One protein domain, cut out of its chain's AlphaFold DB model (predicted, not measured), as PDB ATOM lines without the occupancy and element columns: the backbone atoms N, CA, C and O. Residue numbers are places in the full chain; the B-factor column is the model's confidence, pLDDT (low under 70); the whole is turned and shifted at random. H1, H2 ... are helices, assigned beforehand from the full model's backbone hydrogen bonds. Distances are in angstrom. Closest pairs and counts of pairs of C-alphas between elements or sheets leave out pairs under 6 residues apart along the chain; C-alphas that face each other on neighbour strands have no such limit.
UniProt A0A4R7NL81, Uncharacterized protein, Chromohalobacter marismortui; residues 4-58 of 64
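AT A GLANCE: This is residues 4 to 58 of the 64 residues of an uncharacterized protein of Chromohalobacter marismortui (UniProt A0A4R7NL81). One long helix, H3, makes most of the length, and before it the chain forms an open hook: H2, a very short helix, lies at the bend, and H1, a short helix, makes the hook's other arm, with no helix touching another. The printed part has 55 residues, with three named helices in the order H1, H2, H3 and no named strand. The class is all helix. The whole is extended, with a radius of gyration of the C-alphas of 19.3 A, and the C-alphas span 58 by 26 by 16 A.

HOW THE PARTS SIT: H3, residues 28 to 58, touches no helix. H2, residues 16 to 20, is apart from H3, with no C-alpha of the one within 8 A of the other, and a short link of 7 residues joins them. H1, residues 4 to 12, is apart from H2, and a tight link of 3 residues joins these two. H1 and H3 are also apart. Residues 4 to 58 stand free: each of their C-alphas is more than 10 A from any C-alpha at least 8 residues away along the chain. In H1 every O i to N i+4 pair is within hydrogen-bond range; in H3 25 of 27 are, and in H2 0 of 1, beside 1 of 2 O i to N i+3 pairs.

IN THESE COORDINATES: H3 is 46.4 A long from C-alpha 28 at (-50.514, 11.938, -32.138) to C-alpha 58 at (-7.598, 7.976, -49.332). H2, Val 16 to Ser 20, measures 8.2 A from first to last C-alpha. H1, Glu 4 to Leu 12, measures 12.9 A and begins with C-alpha 4 at (-48.424, -7.266, -42.949).

THE WHOLE: The two C-alphas farthest apart are those of Ala 19 and Gly 58, at 59.1 A. The printed part has no cut and no long link. The mean pLDDT of the printed part is 77.3, and 25 residues are under 70, among them residues 6 to 14, 21 to 28 and 55 to 58.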
ATOM      1  N   GLU A   4     -46.982  -7.449 -42.792       68.38
ATOM      2  CA  GLU A   4     -48.424  -7.266 -42.949       68.38
ATOM      3  C   GLU A   4     -49.199  -8.321 -42.147       68.38
ATOM      4  O   GLU A   4     -50.060  -7.939 -41.362       68.38
ATOM      5  N   GLU A   5     -48.800  -9.603 -42.192       70.94
ATOM      6  CA  GLU A   5     -49.395 -10.658 -41.342       70.94
ATOM      7  C   GLU A   5     -49.291 -10.332 -39.842       70.94
ATOM      8  O   GLU A   5     -50.233 -10.562 -39.089       70.94
ATOM      9  N   PHE A   6     -48.171  -9.746 -39.399       68.50
ATOM     10  CA  PHE A   6     -47.997  -9.335 -37.999       68.50
ATOM     11  C   PHE A   6     -48.913  -8.179 -37.582       68.50
ATOM     12  O   PHE A   6     -49.261  -8.072 -36.408       68.50
ATOM     13  N   ALA A   7     -49.258  -7.276 -38.502       69.06
ATOM     14  CA  ALA A   7     -50.131  -6.146 -38.199       69.06
ATOM     15  C   ALA A   7     -51.586  -6.604 -38.033       69.06
ATOM     16  O   ALA A   7     -52.254  -6.156 -37.102       69.06
ATOM     17  N   ASP A   8     -52.028  -7.532 -38.884       67.38
ATOM     18  CA  ASP A   8     -53.369  -8.117 -38.833       67.38
ATOM     19  C   ASP A   8     -53.560  -8.988 -37.577       67.38
ATOM     20  O   ASP A   8     -54.604  -8.937 -36.928       67.38
ATOM     21  N   GLU A   9     -52.527  -9.738 -37.173       66.81
ATOM     22  CA  GLU A   9     -52.543 -10.517 -35.928       66.81
ATOM     23  C   GLU A   9     -52.585  -9.610 -34.683       66.81
ATOM     24  O   GLU A   9     -53.281  -9.914 -33.716       66.81
ATOM     25  N   LEU A  10     -51.911  -8.456 -34.712       67.12
ATOM     26  CA  LEU A  10     -51.917  -7.488 -33.610       67.12
ATOM     27  C   LEU A  10     -53.261  -6.747 -33.464       67.12
ATOM     28  O   LEU A  10     -53.612  -6.365 -32.351       67.12
ATOM     29  N   ASP A  11     -54.008  -6.538 -34.556       66.00
ATOM     30  CA  ASP A  11     -55.349  -5.923 -34.519       66.00
ATOM     31  C   ASP A  11     -56.418  -6.899 -33.994       66.00
ATOM     32  O   ASP A  11     -57.409  -6.487 -33.391       66.00
ATOM     33  N   LEU A  12     -56.189  -8.209 -34.153       68.69
ATOM     34  CA  LEU A  12     -57.049  -9.262 -33.609       68.69
ATOM     35  C   LEU A  12     -56.964  -9.360 -32.074       68.69
ATOM     36  O   LEU A  12     -57.949  -9.707 -31.416       68.69
ATOM     37  N   PHE A  13     -55.806  -9.040 -31.492       69.81
ATOM     38  CA  PHE A  13     -55.618  -8.988 -30.044       69.81
ATOM     39  C   PHE A  13     -55.870  -7.574 -29.518       69.81
ATOM     40  O   PHE A  13     -54.948  -6.765 -29.402       69.81
ATOM     41  N   ASP A  14     -57.118  -7.289 -29.132       68.06
ATOM     42  CA  ASP A  14     -57.413  -6.060 -28.393       68.06
ATOM     43  C   ASP A  14     -56.597  -6.042 -27.091       68.06
ATOM     44  O   ASP A  14     -56.718  -6.915 -26.223       68.06
ATOM     45  N   ALA A  15     -55.692  -5.072 -26.982       72.75
ATOM     46  CA  ALA A  15     -54.777  -4.984 -25.862       72.75
ATOM     47  C   ALA A  15     -55.573  -4.644 -24.596       72.75
ATOM     48  O   ALA A  15     -55.946  -3.496 -24.378       72.75
ATOM     49  N   VAL A  16     -55.778  -5.634 -23.721       69.62
ATOM     50  CA  VAL A  16     -56.537  -5.526 -22.454       69.62
ATOM     51  C   VAL A  16     -56.102  -4.325 -21.591       69.62
ATOM     52  O   VAL A  16     -56.888  -3.776 -20.822       69.62
ATOM     53  N   ASN A  17     -54.850  -3.882 -21.736       72.88
ATOM     54  CA  ASN A  17     -54.289  -2.735 -21.023       72.88
ATOM     55  C   ASN A  17     -54.836  -1.375 -21.516       72.88
ATOM     56  O   ASN A  17     -54.964  -0.434 -20.734       72.88
ATOM     57  N   ASP A  18     -55.243  -1.268 -22.783       64.44
ATOM     58  CA  ASP A  18     -55.763  -0.020 -23.357       64.44
ATOM     59  C   ASP A  18     -57.152   0.353 -22.835       64.44
ATOM     60  O   ASP A  18     -57.564   1.507 -22.950       64.44
ATOM     61  N   ALA A  19     -57.855  -0.574 -22.179       66.06
ATOM     62  CA  ALA A  19     -59.068  -0.251 -21.434       66.06
ATOM     63  C   ALA A  19     -58.800   0.749 -20.289       66.06
ATOM     64  O   ALA A  19     -59.688   1.513 -19.917       66.06
ATOM     65  N   SER A  20     -57.570   0.774 -19.753       72.19
ATOM     66  CA  SER A  20     -57.168   1.679 -18.664       72.19
ATOM     67  C   SER A  20     -56.704   3.052 -19.155       72.19
ATOM     68  O   SER A  20     -56.629   3.994 -18.365       72.19
ATOM     69  N   TYR A  21     -56.408   3.188 -20.449       65.62
ATOM     70  CA  TYR A  21     -55.912   4.423 -21.045       65.62
ATOM     71  C   TYR A  21     -56.711   4.751 -22.308       65.62
ATOM     72  O   TYR A  21     -56.466   4.159 -23.359       65.62
ATOM     73  N   PRO A  22     -57.643   5.723 -22.262       65.75
ATOM     74  CA  PRO A  22     -58.410   6.089 -23.443       65.75
ATOM     75  C   PRO A  22     -57.457   6.530 -24.557       65.75
ATOM     76  O   PRO A  22     -56.711   7.505 -24.419       65.75
ATOM     77  N   ARG A  23     -57.474   5.799 -25.678       63.44
ATOM     78  CA  ARG A  23     -56.656   6.126 -26.848       63.44
ATOM     79  C   ARG A  23     -57.082   7.497 -27.382       63.44
ATOM     80  O   ARG A  23     -58.114   7.629 -28.036       63.44
ATOM     81  N   LEU A  24     -56.263   8.523 -27.155       64.62
ATOM     82  CA  LEU A  24     -56.388   9.830 -27.808       64.62
ATOM     83  C   LEU A  24     -55.968   9.676 -29.282       64.62
ATOM     84  O   LEU A  24     -54.842  10.001 -29.655       64.62
ATOM     85  N   ARG A  25     -56.854   9.110 -30.114       60.06
ATOM     86  CA  ARG A  25     -56.590   8.763 -31.526       60.06
ATOM     87  C   ARG A  25     -56.499   9.975 -32.475       60.06
ATOM     88  O   ARG A  25     -56.329   9.786 -33.672       60.06
ATOM     89  N   GLY A  26     -56.588  11.209 -31.975       62.66
ATOM     90  CA  GLY A  26     -56.494  12.427 -32.787       62.66
ATOM     91  C   GLY A  26     -55.128  13.107 -32.674       62.66
ATOM     92  O   GLY A  26     -54.751  13.557 -31.596       62.66
ATOM     93  N   GLY A  27     -54.380  13.190 -33.776       63.12
ATOM     94  CA  GLY A  27     -53.217  14.079 -33.935       63.12
ATOM     95  C   GLY A  27     -51.856  13.559 -33.450       63.12
ATOM     96  O   GLY A  27     -50.830  14.070 -33.889       63.12
ATOM     97  N   ARG A  28     -51.796  12.522 -32.600       64.25
ATOM     98  CA  ARG A  28     -50.514  11.938 -32.138       64.25
ATOM     99  C   ARG A  28     -49.827  11.047 -33.173       64.25
ATOM    100  O   ARG A  28     -48.606  10.928 -33.166       64.25
ATOM    101  N   SER A  29     -50.592  10.399 -34.049       75.94
ATOM    102  CA  SER A  29     -50.037   9.525 -35.088       75.94
ATOM    103  C   SER A  29     -49.268  10.316 -36.137       75.94
ATOM    104  O   SER A  29     -48.214   9.876 -36.584       75.94
ATOM    105  N   ASP A  30     -49.782  11.484 -36.514       79.56
ATOM    106  CA  ASP A  30     -49.205  12.298 -37.581       79.56
ATOM    107  C   ASP A  30     -47.952  13.017 -37.093       79.56
ATOM    108  O   ASP A  30     -46.948  13.043 -37.800       79.56
ATOM    109  N   THR A  31     -47.953  13.488 -35.840       82.81
ATOM    110  CA  THR A  31     -46.742  14.015 -35.197       82.81
ATOM    111  C   THR A  31     -45.674  12.935 -35.028       82.81
ATOM    112  O   THR A  31     -44.497  13.202 -35.260       82.81
ATOM    113  N   LEU A  32     -46.061  11.700 -34.695       87.12
ATOM    114  CA  LEU A  32     -45.131  10.575 -34.581       87.12
ATOM    115  C   LEU A  32     -44.564  10.147 -35.943       87.12
ATOM    116  O   LEU A  32     -43.364   9.899 -36.049       87.12
ATOM    117  N   LYS A  33     -45.387  10.116 -37.000       86.88
ATOM    118  CA  LYS A  33     -44.933   9.872 -38.381       86.88
ATOM    119  C   LYS A  33     -43.988  10.972 -38.866       86.88
ATOM    120  O   LYS A  33     -42.948  10.660 -39.439       86.88
ATOM    121  N   ALA A  34     -44.326  12.236 -38.607       90.50
ATOM    122  CA  ALA A  34     -43.475  13.372 -38.948       90.50
ATOM    123  C   ALA A  34     -42.124  13.285 -38.228       90.50
ATOM    124  O   ALA A  34     -41.085  13.433 -38.863       90.50
ATOM    125  N   ARG A  35     -42.128  12.961 -36.929       92.56
ATOM    126  CA  ARG A  35     -40.902  12.762 -36.154       92.56
ATOM    127  C   ARG A  35     -40.042  11.628 -36.713       92.56
ATOM    128  O   ARG A  35     -38.859  11.846 -36.938       92.56
ATOM    129  N   ARG A  36     -40.635  10.459 -36.986       92.19
ATOM    130  CA  ARG A  36     -39.910   9.314 -37.562       92.19
ATOM    131  C   ARG A  36     -39.253   9.680 -38.895       92.19
ATOM    132  O   ARG A  36     -38.091   9.360 -39.096       92.19
ATOM    133  N   ARG A  37     -39.965  10.403 -39.764       94.00
ATOM    134  CA  ARG A  37     -39.433  10.855 -41.059       94.00
ATOM    135  C   ARG A  37     -38.264  11.831 -40.907       94.00
ATOM    136  O   ARG A  37     -37.334  11.800 -41.699       94.00
ATOM    137  N   VAL A  38     -38.307  12.710 -39.907       96.75
ATOM    138  CA  VAL A  38     -37.188  13.621 -39.616       96.75
ATOM    139  C   VAL A  38     -35.976  12.852 -39.087       96.75
ATOM    140  O   VAL A  38     -34.860  13.144 -39.502       96.75
ATOM    141  N   GLU A  39     -36.180  11.880 -38.195       94.06
ATOM    142  CA  GLU A  39     -35.098  11.041 -37.659       94.06
ATOM    143  C   GLU A  39     -34.404  10.237 -38.771       94.06
ATOM    144  O   GLU A  39     -33.178  10.267 -38.846       94.06
ATOM    145  N   GLU A  40     -35.174   9.638 -39.683       95.12
ATOM    146  CA  GLU A  40     -34.676   8.926 -40.871       95.12
ATOM    147  C   GLU A  40     -33.814   9.831 -41.768       95.12
ATOM    148  O   GLU A  40     -32.669   9.503 -42.066       95.12
ATOM    149  N   LEU A  41     -34.296  11.036 -42.101       95.06
ATOM    150  CA  LEU A  41     -33.534  11.998 -42.913       95.06
ATOM    151  C   LEU A  41     -32.241  12.477 -42.229       95.06
ATOM    152  O   LEU A  41     -31.258  12.810 -42.894       95.06
ATOM    153  N   LEU A  42     -32.240  12.573 -40.897       96.88
ATOM    154  CA  LEU A  42     -31.043  12.942 -40.140       96.88
ATOM    155  C   LEU A  42     -30.027  11.801 -40.093       96.88
ATOM    156  O   LEU A  42     -28.829  12.068 -40.158       96.88
ATOM    157  N   GLU A  43     -30.489  10.560 -39.965       94.62
ATOM    158  CA  GLU A  43     -29.643   9.372 -40.031       94.62
ATOM    159  C   GLU A  43     -29.016   9.217 -41.420       94.62
ATOM    160  O   GLU A  43     -27.795   9.104 -41.504       94.62
ATOM    161  N   GLU A  44     -29.801   9.347 -42.495       93.25
ATOM    162  CA  GLU A  44     -29.298   9.331 -43.877       93.25
ATOM    163  C   GLU A  44     -28.212  10.390 -44.102       93.25
ATOM    164  O   GLU A  44     -27.147  10.081 -44.631       93.25
ATOM    165  N   ARG A  45     -28.424  11.630 -43.637       94.12
ATOM    166  CA  ARG A  45     -27.408  12.693 -43.741       94.12
ATOM    167  C   ARG A  45     -26.135  12.386 -42.964       94.12
ATOM    168  O   ARG A  45     -25.046  12.707 -43.430       94.12
ATOM    169  N   ARG A  46     -26.265  11.826 -41.757       93.56
ATOM    170  CA  ARG A  46     -25.103  11.427 -40.947       93.56
ATOM    171  C   ARG A  46     -24.328  10.310 -41.630       93.56
ATOM    172  O   ARG A  46     -23.106  10.369 -41.644       93.56
ATOM    173  N   LEU A  47     -25.034   9.337 -42.201       92.94
ATOM    174  CA  LEU A  47     -24.437   8.224 -42.925       92.94
ATOM    175  C   LEU A  47     -23.732   8.699 -44.198       92.94
ATOM    176  O   LEU A  47     -22.584   8.339 -44.409       92.94
ATOM    177  N   GLN A  48     -24.385   9.540 -45.005       90.88
ATOM    178  CA  GLN A  48     -23.801  10.094 -46.226       90.88
ATOM    179  C   GLN A  48     -22.494  10.832 -45.928       90.88
ATOM    180  O   GLN A  48     -21.480  10.554 -46.555       90.88
ATOM    181  N   ARG A  49     -22.500  11.706 -44.917       88.69
ATOM    182  CA  ARG A  49     -21.289  12.411 -44.501       88.69
ATOM    183  C   ARG A  49     -20.206  11.460 -43.995       88.69
ATOM    184  O   ARG A  49     -19.051  11.658 -44.317       88.69
ATOM    185  N   ALA A  50     -20.565  10.443 -43.210       89.62
ATOM    186  CA  ALA A  50     -19.589   9.464 -42.740       89.62
ATOM    187  C   ALA A  50     -18.943   8.693 -43.901       89.62
ATOM    188  O   ALA A  50     -17.760   8.408 -43.833       89.62
ATOM    189  N   ILE A  51     -19.701   8.384 -44.958       88.50
ATOM    190  CA  ILE A  51     -19.178   7.736 -46.169       88.50
ATOM    191  C   ILE A  51     -18.254   8.683 -46.946       88.50
ATOM    192  O   ILE A  51     -17.193   8.259 -47.387       88.50
ATOM    193  N   GLU A  52     -18.656   9.944 -47.125       84.00
ATOM    194  CA  GLU A  52     -17.859  10.962 -47.825       84.00
ATOM    195  C   GLU A  52     -16.550  11.262 -47.070       84.00
ATOM    196  O   GLU A  52     -15.476  11.177 -47.657       84.00
ATOM    197  N   ASP A  53     -16.628  11.505 -45.756       77.56
ATOM    198  CA  ASP A  53     -15.470  11.787 -44.899       77.56
ATOM    199  C   ASP A  53     -14.509  10.570 -44.805       77.56
ATOM    200  O   ASP A  53     -13.302  10.760 -44.691       77.56
ATOM    201  N   ASP A  54     -15.013   9.328 -44.846       75.56
ATOM    202  CA  ASP A  54     -14.195   8.093 -44.813       75.56
ATOM    203  C   ASP A  54     -13.514   7.799 -46.162       75.56
ATOM    204  O   ASP A  54     -12.431   7.219 -46.203       75.56
ATOM    205  N   TRP A  55     -14.115   8.235 -47.275       68.00
ATOM    206  CA  TRP A  55     -13.519   8.109 -48.606       68.00
ATOM    207  C   TRP A  55     -12.407   9.142 -48.855       68.00
ATOM    208  O   TRP A  55     -11.378   8.799 -49.436       68.00
ATOM    209  N   ASP A  56     -12.563  10.373 -48.353       63.44
ATOM    210  CA  ASP A  56     -11.568  11.455 -48.492       63.44
ATOM    211  C   ASP A  56     -10.247  11.181 -47.743       63.44
ATOM    212  O   ASP A  56      -9.235  11.825 -48.011       63.44
ATOM    213  N   ILE A  57     -10.203  10.195 -46.840       60.97
ATOM    214  CA  ILE A  57      -8.962   9.763 -46.171       60.97
ATOM    215  C   ILE A  57      -7.977   9.118 -47.170       60.97
ATOM    216  O   ILE A  57      -6.775   9.123 -46.922       60.97
ATOM    217  N   GLY A  58      -8.450   8.597 -48.310       57.34
ATOM    218  CA  GLY A  58      -7.598   7.976 -49.332       57.34
ATOM    219  C   GLY A  58      -6.925   8.945 -50.312       57.34
ATOM    220  O   GLY A  58      -5.901   8.582 -50.884       57.34
TER     221      GLY A  58